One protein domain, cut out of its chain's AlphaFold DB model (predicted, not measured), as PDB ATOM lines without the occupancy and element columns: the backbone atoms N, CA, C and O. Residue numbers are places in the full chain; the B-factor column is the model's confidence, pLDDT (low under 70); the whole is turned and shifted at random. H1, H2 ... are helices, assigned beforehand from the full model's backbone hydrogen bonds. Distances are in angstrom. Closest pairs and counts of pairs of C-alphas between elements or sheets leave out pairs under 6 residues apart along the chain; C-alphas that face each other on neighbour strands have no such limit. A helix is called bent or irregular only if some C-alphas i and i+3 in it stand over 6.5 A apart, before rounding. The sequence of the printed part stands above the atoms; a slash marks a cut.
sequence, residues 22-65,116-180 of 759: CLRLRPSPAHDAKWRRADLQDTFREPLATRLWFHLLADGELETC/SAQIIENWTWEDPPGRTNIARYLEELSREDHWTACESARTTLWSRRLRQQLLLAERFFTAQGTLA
ATOM      1  N   CYS A  22     144.510  95.613  81.322       54.56
ATOM      2  CA  CYS A  22     143.258  96.195  81.838       54.56
ATOM      3  C   CYS A  22     142.183  96.534  80.781       54.56
ATOM      4  O   CYS A  22     141.052  96.825  81.162       54.56
ATOM      5  N   LEU A  23     142.534  96.549  79.495       61.84
ATOM      6  CA  LEU A  23     141.640  96.783  78.363       61.84
ATOM      7  C   LEU A  23     142.090  95.851  77.242       61.84
ATOM      8  O   LEU A  23     143.204  96.017  76.743       61.84
ATOM      9  N   ARG A  24     141.246  94.892  76.869       69.62
ATOM     10  CA  ARG A  24     141.515  93.970  75.765       69.62
ATOM     11  C   ARG A  24     140.561  94.268  74.616       69.62
ATOM     12  O   ARG A  24     139.354  94.372  74.831       69.62
ATOM     13  N   LEU A  25     141.105  94.417  73.410       79.50
ATOM     14  CA  LEU A  25     140.305  94.575  72.200       79.50
ATOM     15  C   LEU A  25     139.664  93.231  71.829       79.50
ATOM     16  O   LEU A  25     140.350  92.214  71.720       79.50
ATOM     17  N   ARG A  26     138.349  93.234  71.613       79.50
ATOM     18  CA  ARG A  26     137.583  92.108  71.078       79.50
ATOM     19  C   ARG A  26     136.929  92.535  69.760       79.50
ATOM     20  O   ARG A  26     135.787  92.993  69.766       79.50
ATOM     21  N   PRO A  27     137.651  92.429  68.633       78.12
ATOM     22  CA  PRO A  27     137.156  92.898  67.345       78.12
ATOM     23  C   PRO A  27     135.966  92.046  66.884       78.12
ATOM     24  O   PRO A  27     136.029  90.815  66.901       78.12
ATOM     25  N   SER A  28     134.877  92.699  66.473       78.75
ATOM     26  CA  SER A  28     133.682  92.047  65.939       78.75
ATOM     27  C   SER A  28     133.615  92.209  64.416       78.75
ATOM     28  O   SER A  28     133.605  93.342  63.919       78.75
ATOM     29  N   PRO A  29     133.475  91.112  63.646       76.62
ATOM     30  CA  PRO A  29     133.422  91.183  62.185       76.62
ATOM     31  C   PRO A  29     132.210  91.973  61.663       76.62
ATOM     32  O   PRO A  29     132.240  92.508  60.555       76.62
ATOM     33  N   ALA A  30     131.154  92.125  62.476       76.81
ATOM     34  CA  ALA A  30     129.972  92.920  62.139       76.81
ATOM     35  C   ALA A  30     130.279  94.421  61.962       76.81
ATOM     36  O   ALA A  30     129.555  95.122  61.252       76.81
ATOM     37  N   HIS A  31     131.356  94.921  62.578       80.69
ATOM     38  CA  HIS A  31     131.745  96.332  62.535       80.69
ATOM     39  C   HIS A  31     132.945  96.599  61.616       80.69
ATOM     40  O   HIS A  31     133.316  97.754  61.402       80.69
ATOM     41  N   ASP A  32     133.508  95.574  60.970       80.88
ATOM     42  CA  ASP A  32     134.682  95.722  60.103       80.88
ATOM     43  C   ASP A  32     134.438  96.665  58.921       80.88
ATOM     44  O   ASP A  32     135.341  97.385  58.508       80.88
ATOM     45  N   ALA A  33     133.220  96.710  58.371       77.62
ATOM     46  CA  ALA A  33     132.886  97.618  57.268       77.62
ATOM     47  C   ALA A  33     132.947  99.106  57.671       77.62
ATOM     48  O   ALA A  33     133.215  99.965  56.832       77.62
ATOM     49  N   LYS A  34     132.710  99.411  58.954       83.56
ATOM     50  CA  LYS A  34     132.801 100.760  59.530       83.56
ATOM     51  C   LYS A  34     134.263 101.151  59.744       83.56
ATOM     52  O   LYS A  34     134.662 102.237  59.338       83.56
ATOM     53  N   TRP A  35     135.063 100.242  60.300       83.38
ATOM     54  CA  TRP A  35     136.491 100.455  60.553       83.38
ATOM     55  C   TRP A  35     137.330 100.510  59.273       83.38
ATOM     56  O   TRP A  35     138.274 101.287  59.204       83.38
ATOM     57  N   ARG A  36     136.930  99.792  58.216       79.44
ATOM     58  CA  ARG A  36     137.551  99.872  56.882       79.44
ATOM     59  C   ARG A  36     137.367 101.218  56.178       79.44
ATOM     60  O   ARG A  36     138.161 101.558  55.310       79.44
ATOM     61  N   ARG A  37     136.318 101.974  56.523       78.69
ATOM     62  CA  ARG A  37     136.046 103.316  55.972       78.69
ATOM     63  C   ARG A  37     136.640 104.446  56.815       78.69
ATOM     64  O   ARG A  37     136.563 105.598  56.400       78.69
ATOM     65  N   ALA A  38     137.157 104.140  58.004       79.00
ATOM     66  CA  ALA A  38     137.800 105.124  58.863       79.00
ATOM     67  C   ALA A  38     139.199 105.467  58.324       79.00
ATOM     68  O   ALA A  38     139.850 104.621  57.722       79.00
ATOM     69  N   ASP A  39     139.672 106.692  58.540       80.38
ATOM     70  CA  ASP A  39     141.054 107.066  58.225       80.38
ATOM     71  C   ASP A  39     141.949 106.765  59.438       80.38
ATOM     72  O   ASP A  39     141.652 107.184  60.557       80.38
ATOM     73  N   LEU A  40     143.063 106.052  59.245       80.50
ATOM     74  CA  LEU A  40     144.026 105.792  60.319       80.50
ATOM     75  C   LEU A  40     144.648 107.097  60.843       80.50
ATOM     76  O   LEU A  40     144.973 107.190  62.029       80.50
ATOM     77  N   GLN A  41     144.771 108.129  60.001       82.38
ATOM     78  CA  GLN A  41     145.298 109.437  60.406       82.38
ATOM     79  C   GLN A  41     144.417 110.122  61.462       82.38
ATOM     80  O   GLN A  41     144.920 110.893  62.287       82.38
ATOM     81  N   ASP A  42     143.124 109.786  61.511       79.75
ATOM     82  CA  ASP A  42     142.187 110.306  62.505       79.75
ATOM     83  C   ASP A  42     142.534 109.853  63.933       79.75
ATOM     84  O   ASP A  42     142.163 110.528  64.892       79.75
ATOM     85  N   THR A  43     143.318 108.781  64.101       77.94
ATOM     86  CA  THR A  43     143.821 108.336  65.416       77.94
ATOM     87  C   THR A  43     144.860 109.293  66.021       77.94
ATOM     88  O   THR A  43     145.030 109.342  67.242       77.94
ATOM     89  N   PHE A  44     145.520 110.115  65.197       75.81
ATOM     90  CA  PHE A  44     146.511 111.102  65.641       75.81
ATOM     91  C   PHE A  44     145.908 112.492  65.887       75.81
ATOM     92  O   PHE A  44     146.530 113.328  66.545       75.81
ATOM     93  N   ARG A  45     144.673 112.736  65.428       80.12
ATOM     94  CA  ARG A  45     143.944 113.998  65.615       80.12
ATOM     95  C   ARG A  45     143.000 113.889  66.809       80.12
ATOM     96  O   ARG A  45     142.038 113.134  66.780       80.12
ATOM     97  N   GLU A  46     143.254 114.678  67.851       69.50
ATOM     98  CA  GLU A  46     142.586 114.567  69.159       69.50
ATOM     99  C   GLU A  46     141.042 114.465  69.119       69.50
ATOM    100  O   GLU A  46     140.519 113.498  69.674       69.50
ATOM    101  N   PRO A  47     140.288 115.340  68.418       69.94
ATOM    102  CA  PRO A  47     138.823 115.238  68.394       69.94
ATOM    103  C   PRO A  47     138.308 114.005  67.634       69.94
ATOM    104  O   PRO A  47     137.232 113.486  67.934       69.94
ATOM    105  N   LEU A  48     139.067 113.515  66.651       74.31
ATOM    106  CA  LEU A  48     138.674 112.390  65.801       74.31
ATOM    107  C   LEU A  48     139.039 111.050  66.455       74.31
ATOM    108  O   LEU A  48     138.232 110.121  66.428       74.31
ATOM    109  N   ALA A  49     140.175 110.986  67.151       75.06
ATOM    110  CA  ALA A  49     140.587 109.843  67.958       75.06
ATOM    111  C   ALA A  49     139.580 109.556  69.081       75.06
ATOM    112  O   ALA A  49     139.195 108.408  69.294       75.06
ATOM    113  N   THR A  50     139.080 110.600  69.752       78.44
ATOM    114  CA  THR A  50     138.027 110.468  70.768       78.44
ATOM    115  C   THR A  50     136.723 109.930  70.175       78.44
ATOM    116  O   THR A  50     136.077 109.077  70.783       78.44
ATOM    117  N   ARG A  51     136.350 110.357  68.962       79.81
ATOM    118  CA  ARG A  51     135.168 109.836  68.255       79.81
ATOM    119  C   ARG A  51     135.306 108.346  67.924       79.81
ATOM    120  O   ARG A  51     134.373 107.584  68.164       79.81
ATOM    121  N   LEU A  52     136.460 107.922  67.409       80.94
ATOM    122  CA  LEU A  52     136.740 106.509  67.122       80.94
ATOM    123  C   LEU A  52     136.782 105.667  68.407       80.94
ATOM    124  O   LEU A  52     136.250 104.560  68.445       80.94
ATOM    125  N   TRP A  53     137.328 106.218  69.491       82.12
ATOM    126  CA  TRP A  53     137.318 105.577  70.804       82.12
ATOM    127  C   TRP A  53     135.893 105.362  71.340       82.12
ATOM    128  O   TRP A  53     135.570 104.286  71.837       82.12
ATOM    129  N   PHE A  54     135.001 106.345  71.183       81.00
ATOM    130  CA  PHE A  54     133.587 106.176  71.528       81.00
ATOM    131  C   PHE A  54     132.873 105.148  70.650       81.00
ATOM    132  O   PHE A  54     131.960 104.485  71.134       81.00
ATOM    133  N   HIS A  55     133.294 104.969  69.396       79.94
ATOM    134  CA  HIS A  55     132.781 103.887  68.560       79.94
ATOM    135  C   HIS A  55     133.179 102.506  69.092       79.94
ATOM    136  O   HIS A  55     132.293 101.673  69.211       79.94
ATOM    137  N   LEU A  56     134.438 102.290  69.497       78.19
ATOM    138  CA  LEU A  56     134.858 101.038  70.155       78.19
ATOM    139  C   LEU A  56     134.022 100.730  71.406       78.19
ATOM    140  O   LEU A  56     133.618  99.591  71.625       78.19
ATOM    141  N   LEU A  57     133.755 101.757  72.219       76.81
ATOM    142  CA  LEU A  57     132.949 101.631  73.435       76.81
ATOM    143  C   LEU A  57     131.476 101.330  73.132       76.81
ATOM    144  O   LEU A  57     130.876 100.493  73.800       76.81
ATOM    145  N   ALA A  58     130.892 102.012  72.145       76.31
ATOM    146  CA  ALA A  58     129.496 101.825  71.747       76.31
ATOM    147  C   ALA A  58     129.258 100.465  71.077       76.31
ATOM    148  O   ALA A  58     128.206  99.863  71.277       76.31
ATOM    149  N   ASP A  59     130.244  99.981  70.322       78.00
ATOM    150  CA  ASP A  59     130.207  98.692  69.630       78.00
ATOM    151  C   ASP A  59     130.537  97.517  70.585       78.00
ATOM    152  O   ASP A  59     130.448  96.353  70.199       78.00
ATOM    153  N   GLY A  60     130.896  97.800  71.849       75.25
ATOM    154  CA  GLY A  60     131.185  96.782  72.865       75.25
ATOM    155  C   GLY A  60     132.461  95.975  72.603       75.25
ATOM    156  O   GLY A  60     132.620  94.887  73.145       75.25
ATOM    157  N   GLU A  61     133.382  96.494  71.785       80.62
ATOM    158  CA  GLU A  61     134.608  95.799  71.362       80.62
ATOM    159  C   GLU A  61     135.754  95.917  72.393       80.62
ATOM    160  O   GLU A  61     136.900  95.581  72.098       80.62
ATOM    161  N   LEU A  62     135.472  96.402  73.608       77.75
ATOM    162  CA  LEU A  62     136.434  96.559  74.702       77.75
ATOM    163  C   LEU A  62     136.010  95.719  75.910       77.75
ATOM    164  O   LEU A  62     134.983  95.993  76.526       77.75
ATOM    165  N   GLU A  63     136.833  94.741  76.288       63.97
ATOM    166  CA  GLU A  63     136.645  93.949  77.507       63.97
ATOM    167  C   GLU A  63     137.540  94.452  78.644       63.97
ATOM    168  O   GLU A  63     138.737  94.714  78.472       63.97
ATOM    169  N   THR A  64     136.958  94.542  79.839       56.38
ATOM    170  CA  THR A  64     137.684  94.790  81.088       56.38
ATOM    171  C   THR A  64     137.932  93.480  81.829       56.38
ATOM    172  O   THR A  64     137.079  92.598  81.858       56.38
ATOM    173  N   CYS A  65     139.078  93.352  82.502       51.94
ATOM    174  CA  CYS A  65     139.499  92.129  83.207       51.94
ATOM    175  C   CYS A  65     138.543  91.599  84.304       51.94
ATOM    176  O   CYS A  65     138.856  90.586  84.933       51.94
ATOM    177  N   SER A 116     157.915  97.671 102.942       77.25
ATOM    178  CA  SER A 116     158.870  98.583 103.591       77.25
ATOM    179  C   SER A 116     158.267  99.266 104.833       77.25
ATOM    180  O   SER A 116     158.925  99.371 105.870       77.25
ATOM    181  N   ALA A 117     156.977  99.621 104.774       77.50
ATOM    182  CA  ALA A 117     156.216 100.181 105.889       77.50
ATOM    183  C   ALA A 117     156.055  99.190 107.056       77.50
ATOM    184  O   ALA A 117     156.275  99.563 108.204       77.50
ATOM    185  N   GLN A 118     155.757  97.917 106.769       76.06
ATOM    186  CA  GLN A 118     155.675  96.865 107.793       76.06
ATOM    187  C   GLN A 118     157.046  96.581 108.423       76.06
ATOM    188  O   GLN A 118     157.136  96.297 109.614       76.06
ATOM    189  N   ILE A 119     158.126  96.677 107.640       74.44
ATOM    190  CA  ILE A 119     159.497  96.519 108.142       74.44
ATOM    191  C   ILE A 119     159.866  97.677 109.084       74.44
ATOM    192  O   ILE A 119     160.421  97.416 110.148       74.44
ATOM    193  N   ILE A 120     159.522  98.926 108.741       79.38
ATOM    194  CA  ILE A 120     159.730 100.090 109.623       79.38
ATOM    195  C   ILE A 120     158.893  99.983 110.894       79.38
ATOM    196  O   ILE A 120     159.419 100.217 111.978       79.38
ATOM    197  N   GLU A 121     157.607  99.646 110.788       75.19
ATOM    198  CA  GLU A 121     156.719  99.527 111.952       75.19
ATOM    199  C   GLU A 121     157.234  98.475 112.942       75.19
ATOM    200  O   GLU A 121     157.232  98.719 114.148       75.19
ATOM    201  N   ASN A 122     157.806  97.372 112.453       71.25
ATOM    202  CA  ASN A 122     158.456  96.381 113.312       71.25
ATOM    203  C   ASN A 122     159.701  96.932 114.032       71.25
ATOM    204  O   ASN A 122     160.024  96.479 115.124       71.25
ATOM    205  N   TRP A 123     160.385  97.935 113.472       72.44
ATOM    206  CA  TRP A 123     161.525  98.597 114.122       72.44
ATOM    207  C   TRP A 123     161.115  99.692 115.107       72.44
ATOM    208  O   TRP A 123     161.941 100.124 115.906       72.44
ATOM    209  N   THR A 124     159.864 100.167 115.068       66.12
ATOM    210  CA  THR A 124     159.411 101.249 115.962       66.12
ATOM    211  C   THR A 124     159.329 100.837 117.434       66.12
ATOM    212  O   THR A 124     159.321 101.714 118.296       66.12
ATOM    213  N   TRP A 125     159.329  99.530 117.729       63.34
ATOM    214  CA  TRP A 125     159.174  98.997 119.089       63.34
ATOM    215  C   TRP A 125     160.205  97.920 119.483       63.34
ATOM    216  O   TRP A 125     160.064  97.326 120.551       63.34
ATOM    217  N   GLU A 126     161.244  97.685 118.673       59.75
ATOM    218  CA  GLU A 126     162.318  96.710 118.942       59.75
ATOM    219  C   GLU A 126     163.720  97.363 118.988       59.75
ATOM    220  O   GLU A 126     163.886  98.550 118.699       59.75
ATOM    221  N   ASP A 127     164.736  96.586 119.383       58.00
ATOM    222  CA  ASP A 127     166.152  96.982 119.403       58.00
ATOM    223  C   ASP A 127     166.659  97.434 118.010       58.00
ATOM    224  O   ASP A 127     166.134  96.996 116.981       58.00
ATOM    225  N   PRO A 128     167.701  98.293 117.930       59.19
ATOM    226  CA  PRO A 128     168.157  98.877 116.668       59.19
ATOM    227  C   PRO A 128     168.486  97.808 115.606       59.19
ATOM    228  O   PRO A 128     169.210  96.848 115.892       59.19
ATOM    229  N   PRO A 129     168.006  97.973 114.357       70.12
ATOM    230  CA  PRO A 129     168.084  96.929 113.344       70.12
ATOM    231  C   PRO A 129     169.532  96.646 112.922       70.12
ATOM    232  O   PRO A 129     170.310  97.548 112.607       70.12
ATOM    233  N   GLY A 130     169.893  95.361 112.859       74.88
ATOM    234  CA  GLY A 130     171.185  94.917 112.332       74.88
ATOM    235  C   GLY A 130     171.366  95.247 110.842       74.88
ATOM    236  O   GLY A 130     170.397  95.419 110.101       74.88
ATOM    237  N   ARG A 131     172.622  95.278 110.367       76.44
ATOM    238  CA  ARG A 131     172.982  95.637 108.973       76.44
ATOM    239  C   ARG A 131     172.215  94.844 107.902       76.44
ATOM    240  O   ARG A 131     171.925  95.383 106.840       76.44
ATOM    241  N   THR A 132     171.869  93.591 108.180       74.94
ATOM    242  CA  THR A 132     171.102  92.715 107.279       74.94
ATOM    243  C   THR A 132     169.639  93.134 107.144       74.94
ATOM    244  O   THR A 132     169.084  93.076 106.052       74.94
ATOM    245  N   ASN A 133     169.021  93.606 108.230       75.38
ATOM    246  CA  ASN A 133     167.637  94.077 108.220       75.38
ATOM    247  C   ASN A 133     167.534  95.413 107.477       75.38
ATOM    248  O   ASN A 133     166.599  95.612 106.706       75.38
ATOM    249  N   ILE A 134     168.539  96.279 107.635       79.50
ATOM    250  CA  ILE A 134     168.648  97.539 106.890       79.50
ATOM    251  C   ILE A 134     168.805  97.281 105.387       79.50
ATOM    252  O   ILE A 134     168.117  97.912 104.592       79.50
ATOM    253  N   ALA A 135     169.658  96.330 104.990       80.88
ATOM    254  CA  ALA A 135     169.816  95.960 103.583       80.88
ATOM    255  C   ALA A 135     168.499  95.452 102.972       80.88
ATOM    256  O   ALA A 135     168.110  95.899 101.898       80.88
ATOM    257  N   ARG A 136     167.774  94.597 103.702       78.25
ATOM    258  CA  ARG A 136     166.467  94.081 103.280       78.25
ATOM    259  C   ARG A 136     165.409  95.182 103.159       78.25
ATOM    260  O   ARG A 136     164.637  95.177 102.211       78.25
ATOM    261  N   TYR A 137     165.386  96.134 104.091       82.94
ATOM    262  CA  TYR A 137     164.505  97.300 104.006       82.94
ATOM    263  C   TYR A 137     164.807  98.157 102.770       82.94
ATOM    264  O   TYR A 137     163.887  98.537 102.057       82.94
ATOM    265  N   LEU A 138     166.086  98.438 102.497       82.06
ATOM    266  CA  LEU A 138     166.493  99.236 101.337       82.06
ATOM    267  C   LEU A 138     166.162  98.545 100.010       82.06
ATOM    268  O   LEU A 138     165.784  99.214  99.053       82.06
ATOM    269  N   GLU A 139     166.284  97.221  99.950       79.50
ATOM    270  CA  GLU A 139     165.914  96.432  98.773       79.50
ATOM    271  C   GLU A 139     164.398  96.458  98.527       79.50
ATOM    272  O   GLU A 139     163.962  96.712  97.404       79.50
ATOM    273  N   GLU A 140     163.588  96.295  99.578       78.25
ATOM    274  CA  GLU A 140     162.126  96.385  99.479       78.25
ATOM    275  C   GLU A 140     161.647  97.805  99.157       78.25
ATOM    276  O   GLU A 140     160.758  97.976  98.326       78.25
ATOM    277  N   LEU A 141     162.274  98.832  99.737       79.38
ATOM    278  CA  LEU A 141     161.990 100.230  99.415       79.38
ATOM    279  C   LEU A 141     162.326 100.541  97.951       79.38
ATOM    280  O   LEU A 141     161.511 101.116  97.242       79.38
ATOM    281  N   SER A 142     163.493 100.098  97.470       77.06
ATOM    282  CA  SER A 142     163.894 100.251  96.064       77.06
ATOM    283  C   SER A 142     162.918  99.548  95.114       77.06
ATOM    284  O   SER A 142     162.556 100.083  94.065       77.06
ATOM    285  N   ARG A 143     162.427  98.364  95.498       74.62
ATOM    286  CA  ARG A 143     161.407  97.625  94.745       74.62
ATOM    287  C   ARG A 143     160.068  98.368  94.712       74.62
ATOM    288  O   ARG A 143     159.430  98.407  93.660       74.62
ATOM    289  N   GLU A 144     159.638  98.948  95.830       74.69
ATOM    290  CA  GLU A 144     158.413  99.753  95.924       74.69
ATOM    291  C   GLU A 144     158.519 101.055  95.118       74.69
ATOM    292  O   GLU A 144     157.618 101.362  94.336       74.69
ATOM    293  N   ASP A 145     159.645 101.761  95.210       71.56
ATOM    294  CA  ASP A 145     159.931 102.956  94.413       71.56
ATOM    295  C   ASP A 145     159.937 102.637  92.914       71.56
ATOM    296  O   ASP A 145     159.327 103.352  92.114       71.56
ATOM    297  N   HIS A 146     160.565 101.528  92.518       65.69
ATOM    298  CA  HIS A 146     160.572 101.066  91.133       65.69
ATOM    299  C   HIS A 146     159.164 100.713  90.635       65.69
ATOM    300  O   HIS A 146     158.795 101.053  89.507       65.69
ATOM    301  N   TRP A 147     158.348 100.070  91.474       67.56
ATOM    302  CA  TRP A 147     156.955  99.761  91.160       67.56
ATOM    303  C   TRP A 147     156.117 101.033  90.983       67.56
ATOM    304  O   TRP A 147     155.407 101.170  89.986       67.56
ATOM    305  N   THR A 148     156.243 102.004  91.891       64.31
ATOM    306  CA  THR A 148     155.543 103.293  91.805       64.31
ATOM    307  C   THR A 148     156.028 104.125  90.612       64.31
ATOM    308  O   THR A 148     155.223 104.785  89.949       64.31
ATOM    309  N   ALA A 149     157.312 104.051  90.251       62.56
ATOM    310  CA  ALA A 149     157.841 104.643  89.023       62.56
ATOM    311  C   ALA A 149     157.224 103.998  87.765       62.56
ATOM    312  O   ALA A 149     156.798 104.698  86.846       62.56
ATOM    313  N   CYS A 150     157.091 102.671  87.738       59.88
ATOM    314  CA  CYS A 150     156.437 101.967  86.634       59.88
ATOM    315  C   CYS A 150     154.933 102.281  86.548       59.88
ATOM    316  O   CYS A 150     154.410 102.491  85.450       59.88
ATOM    317  N   GLU A 151     154.232 102.361  87.680       58.28
ATOM    318  CA  GLU A 151     152.799 102.671  87.710       58.28
ATOM    319  C   GLU A 151     152.525 104.135  87.349       58.28
ATOM    320  O   GLU A 151     151.611 104.427  86.575       58.28
ATOM    321  N   SER A 152     153.353 105.070  87.820       64.31
ATOM    322  CA  SER A 152     153.271 106.473  87.402       64.31
ATOM    323  C   SER A 152     153.520 106.615  85.897       64.31
ATOM    324  O   SER A 152     152.720 107.256  85.217       64.31
ATOM    325  N   ALA A 153     154.515 105.916  85.335       64.19
ATOM    326  CA  ALA A 153     154.739 105.861  83.889       64.19
ATOM    327  C   ALA A 153     153.515 105.301  83.125       64.19
ATOM    328  O   ALA A 153     153.089 105.874  82.114       64.19
ATOM    329  N   ARG A 154     152.879 104.235  83.635       54.31
ATOM    330  CA  ARG A 154     151.670 103.602  83.059       54.31
ATOM    331  C   ARG A 154     150.384 104.419  83.187       54.31
ATOM    332  O   ARG A 154     149.441 104.180  82.431       54.31
ATOM    333  N   THR A 155     150.316 105.335  84.145       58.78
ATOM    334  CA  THR A 155     149.125 106.154  84.416       58.78
ATOM    335  C   THR A 155     149.217 107.566  83.856       58.78
ATOM    336  O   THR A 155     148.207 108.272  83.861       58.78
ATOM    337  N   THR A 156     150.373 107.955  83.301       70.25
ATOM    338  CA  THR A 156     150.498 109.225  82.580       70.25
ATOM    339  C   THR A 156     149.461 109.344  81.460       70.25
ATOM    340  O   THR A 156     149.088 108.377  80.793       70.25
ATOM    341  N   LEU A 157     149.001 110.572  81.218       69.50
ATOM    342  CA  LEU A 157     148.070 110.861  80.125       69.50
ATOM    343  C   LEU A 157     148.649 110.452  78.767       69.50
ATOM    344  O   LEU A 157     147.913 109.969  77.913       69.50
ATOM    345  N   TRP A 158     149.964 110.596  78.587       69.94
ATOM    346  CA  TRP A 158     150.645 110.220  77.354       69.94
ATOM    347  C   TRP A 158     150.663 108.704  77.142       69.94
ATOM    348  O   TRP A 158     150.301 108.251  76.062       69.94
ATOM    349  N   SER A 159     150.987 107.906  78.166       67.19
ATOM    350  CA  SER A 159     150.972 106.441  78.039       67.19
ATOM    351  C   SER A 159     149.558 105.889  77.846       67.19
ATOM    352  O   SER A 159     149.352 104.989  77.032       67.19
ATOM    353  N   ARG A 160     148.557 106.475  78.516       68.31
ATOM    354  CA  ARG A 160     147.139 106.139  78.306       68.31
ATOM    355  C   ARG A 160     146.665 106.495  76.901       68.31
ATOM    356  O   ARG A 160     146.012 105.675  76.264       68.31
ATOM    357  N   ARG A 161     147.029 107.674  76.398       75.06
ATOM    358  CA  ARG A 161     146.692 108.125  75.043       75.06
ATOM    359  C   ARG A 161     147.374 107.280  73.975       75.06
ATOM    360  O   ARG A 161     146.709 106.837  73.049       75.06
ATOM    361  N   LEU A 162     148.664 106.998  74.137       77.88
ATOM    362  CA  LEU A 162     149.411 106.116  73.244       77.88
ATOM    363  C   LEU A 162     148.771 104.725  73.198       77.88
ATOM    364  O   LEU A 162     148.580 104.171  72.123       77.88
ATOM    365  N   ARG A 163     148.357 104.182  74.349       76.94
ATOM    366  CA  ARG A 163     147.640 102.902  74.409       76.94
ATOM    367  C   ARG A 163     146.300 102.944  73.672       76.94
ATOM    368  O   ARG A 163     145.992 102.012  72.944       76.94
ATOM    369  N   GLN A 164     145.518 104.012  73.834       79.50
ATOM    370  CA  GLN A 164     144.265 104.192  73.091       79.50
ATOM    371  C   GLN A 164     144.510 104.243  71.578       79.50
ATOM    372  O   GLN A 164     143.784 103.613  70.818       79.50
ATOM    373  N   GLN A 165     145.557 104.950  71.145       82.31
ATOM    374  CA  GLN A 165     145.945 105.039  69.737       82.31
ATOM    375  C   GLN A 165     146.406 103.691  69.178       82.31
ATOM    376  O   GLN A 165     146.007 103.327  68.077       82.31
ATOM    377  N   LEU A 166     147.188 102.930  69.949       82.44
ATOM    378  CA  LEU A 166     147.623 101.587  69.568       82.44
ATOM    379  C   LEU A 166     146.440 100.620  69.436       82.44
ATOM    380  O   LEU A 166     146.389  99.894  68.454       82.44
ATOM    381  N   LEU A 167     145.458 100.664  70.344       81.81
ATOM    382  CA  LEU A 167     144.242  99.839  70.257       81.81
ATOM    383  C   LEU A 167     143.362 100.208  69.052       81.81
ATOM    384  O   LEU A 167     142.790  99.337  68.402       81.81
ATOM    385  N   LEU A 168     143.258 101.500  68.729       85.19
ATOM    386  CA  LEU A 168     142.550 101.963  67.532       85.19
ATOM    387  C   LEU A 168     143.259 101.517  66.246       85.19
ATOM    388  O   LEU A 168     142.601 101.073  65.307       85.19
ATOM    389  N   ALA A 169     144.590 101.609  66.215       84.25
ATOM    390  CA  ALA A 169     145.398 101.125  65.103       84.25
ATOM    391  C   ALA A 169     145.288  99.600  64.959       84.25
ATOM    392  O   ALA A 169     145.074  99.107  63.856       84.25
ATOM    393  N   GLU A 170     145.354  98.859  66.067       84.25
ATOM    394  CA  GLU A 170     145.141  97.411  66.108       84.25
ATOM    395  C   GLU A 170     143.776  97.047  65.510       84.25
ATOM    396  O   GLU A 170     143.723  96.263  64.564       84.25
ATOM    397  N   ARG A 171     142.688  97.699  65.952       85.62
ATOM    398  CA  ARG A 171     141.336  97.472  65.415       85.62
ATOM    399  C   ARG A 171     141.238  97.735  63.915       85.62
ATOM    400  O   ARG A 171     140.561  96.984  63.205       85.62
ATOM    401  N   PHE A 172     141.887  98.801  63.451       85.75
ATOM    402  CA  PHE A 172     141.936  99.177  62.042       85.75
ATOM    403  C   PHE A 172     142.642  98.107  61.203       85.75
ATOM    404  O   PHE A 172     142.095  97.655  60.198       85.75
ATOM    405  N   PHE A 173     143.807  97.634  61.651       84.69
ATOM    406  CA  PHE A 173     144.528  96.555  60.978       84.69
ATOM    407  C   PHE A 173     143.776  95.224  61.036       84.69
ATOM    408  O   PHE A 173     143.769  94.503  60.042       84.69
ATOM    409  N   THR A 174     143.065  94.915  62.127       84.50
ATOM    410  CA  THR A 174     142.203  93.723  62.176       84.50
ATOM    411  C   THR A 174     141.078  93.794  61.139       84.50
ATOM    412  O   THR A 174     140.824  92.807  60.455       84.50
ATOM    413  N   ALA A 175     140.447  94.963  60.967       83.00
ATOM    414  CA  ALA A 175     139.387  95.166  59.973       83.00
ATOM    415  C   ALA A 175     139.887  95.073  58.520       83.00
ATOM    416  O   ALA A 175     139.109  94.761  57.617       83.00
ATOM    417  N   GLN A 176     141.162  95.397  58.279       77.69
ATOM    418  CA  GLN A 176     141.806  95.226  56.975       77.69
ATOM    419  C   GLN A 176     142.276  93.783  56.746       77.69
ATOM    420  O   GLN A 176     142.173  93.285  55.629       77.69
ATOM    421  N   GLY A 177     142.734  93.088  57.789       70.19
ATOM    422  CA  GLY A 177     143.136  91.682  57.714       70.19
ATOM    423  C   GLY A 177     141.991  90.752  57.300       70.19
ATOM    424  O   GLY A 177     142.201  89.845  56.499       70.19
ATOM    425  N   THR A 178     140.756  91.032  57.733       59.53
ATOM    426  CA  THR A 178     139.558  90.271  57.332       59.53
ATOM    427  C   THR A 178     139.125  90.476  55.872       59.53
ATOM    428  O   THR A 178     138.265  89.732  55.398       59.53
ATOM    429  N   LEU A 179     139.703  91.430  55.122       52.59
ATOM    430  CA  LEU A 179     139.582  91.484  53.653       52.59
ATOM    431  C   LEU A 179     140.502  90.462  52.978       52.59
ATOM    432  O   LEU A 179     140.071  89.794  52.047       52.59
ATOM    433  N   ALA A 180     141.733  90.291  53.467       50.47
ATOM    434  CA  ALA A 180     142.711  89.393  52.848       50.47
ATOM    435  C   ALA A 180     142.294  87.910  52.908       50.47
ATOM    436  O   ALA A 180     142.660  87.139  52.026       50.47
TER     437      ALA A 180
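What this domain is: This is residues 22 to 65 and 116 to 180 of the 759 residues of the protein "Putative E3 ubiquitin-protein ligase HERC2-like" of Tropilaelaps mercedesae (UniProt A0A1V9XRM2). Two long helices, H5 and H6, follow each other nearly end to end with a bend between them and make the length of a thin, extended shape, with three shorter helices, H1, H2 and H3, clustered along H6 and one short helix, H4, at the far end of H5. At one end H1, H2 and H3 pack on H6; at the other the short helix H4 folds back on H5 as a helical hairpin, and residues 145 to 153 of H5 stand free between the two ends. The printed part has 109 residues, with six named helices, H1 to H6 in that order, and no named strand: the class is all helix. The whole is extended, a rod spanning 70 by 24 by 24 A, with a radius of gyration of the C-alphas of 22.9 A.

Where its parts are: H1 is residues 29 to 35, beginning at C-alpha 29, (133.422, 91.183, 62.185); it is irregular, with C-alphas 30 and 33 7.4 A apart. H2 is residues 40 to 43. H3 is residues 46 to 58, 18.5 A long. After the cut, H4 is residues 116 to 123, beginning at (158.870, 98.583, 103.591), 10.9 A long. H5 is residues 131 to 155, 35.8 A long. H6 is residues 157 to 180, 35.1 A long, ending at C-alpha 180, (142.711, 89.393, 52.848).

How they stand to each other: H6 is the hub, touching three helices. H1 touches residues 171 to 178 of H6, closest at the C-alphas of Asp 32 and Ala 175, 4.7 A, opposite ways at a steep tilt of 68 degrees, only just short of about perpendicular. H2 touches H6, closest at the C-alphas of Thr 43 and Gln 165, 5.8 A. H3 touches H6, closest at the C-alphas of Trp 53 and Leu 168, 7.2 A, the same way at a steep tilt of 64 degrees. H2 and H3 touch only at the corner by their link, closest at the C-alphas of Thr 43 and Ala 49, 4.4 A. H1 and H3 are near each other. H5 and H6 are close but not clearly touching, closest at the C-alphas of Ala 153 and Ser 159, 7.0 A, the same way at a steep tilt of 58 degrees. H4 and H5 form a helical hairpin: they touch, closest at the C-alphas of Ser 116 and Leu 141, 5.5 A, opposite ways at a shallow tilt of 27 degrees. H4 and H6 are apart. In H3, H4 and H5 every O i to N i+4 pair is within hydrogen-bond range; H6 has 18 of 20, H1 has 1 of 3 with 3 of 4 O i to N i+3 pairs, and H2 is too short for an i+4 pair.

The domain as a whole: The C-alphas of Asp 127 and Leu 179, the two farthest apart, are 71.1 A from each other. Residues 66 to 115 are not printed, and C-alphas 65 and 116 are 28.9 A apart across this cut. Of the links printed whole, none is long. Mean pLDDT of the printed part is 74.0; 30 residues are under 70, among them 146 to 155 and 157 to 160.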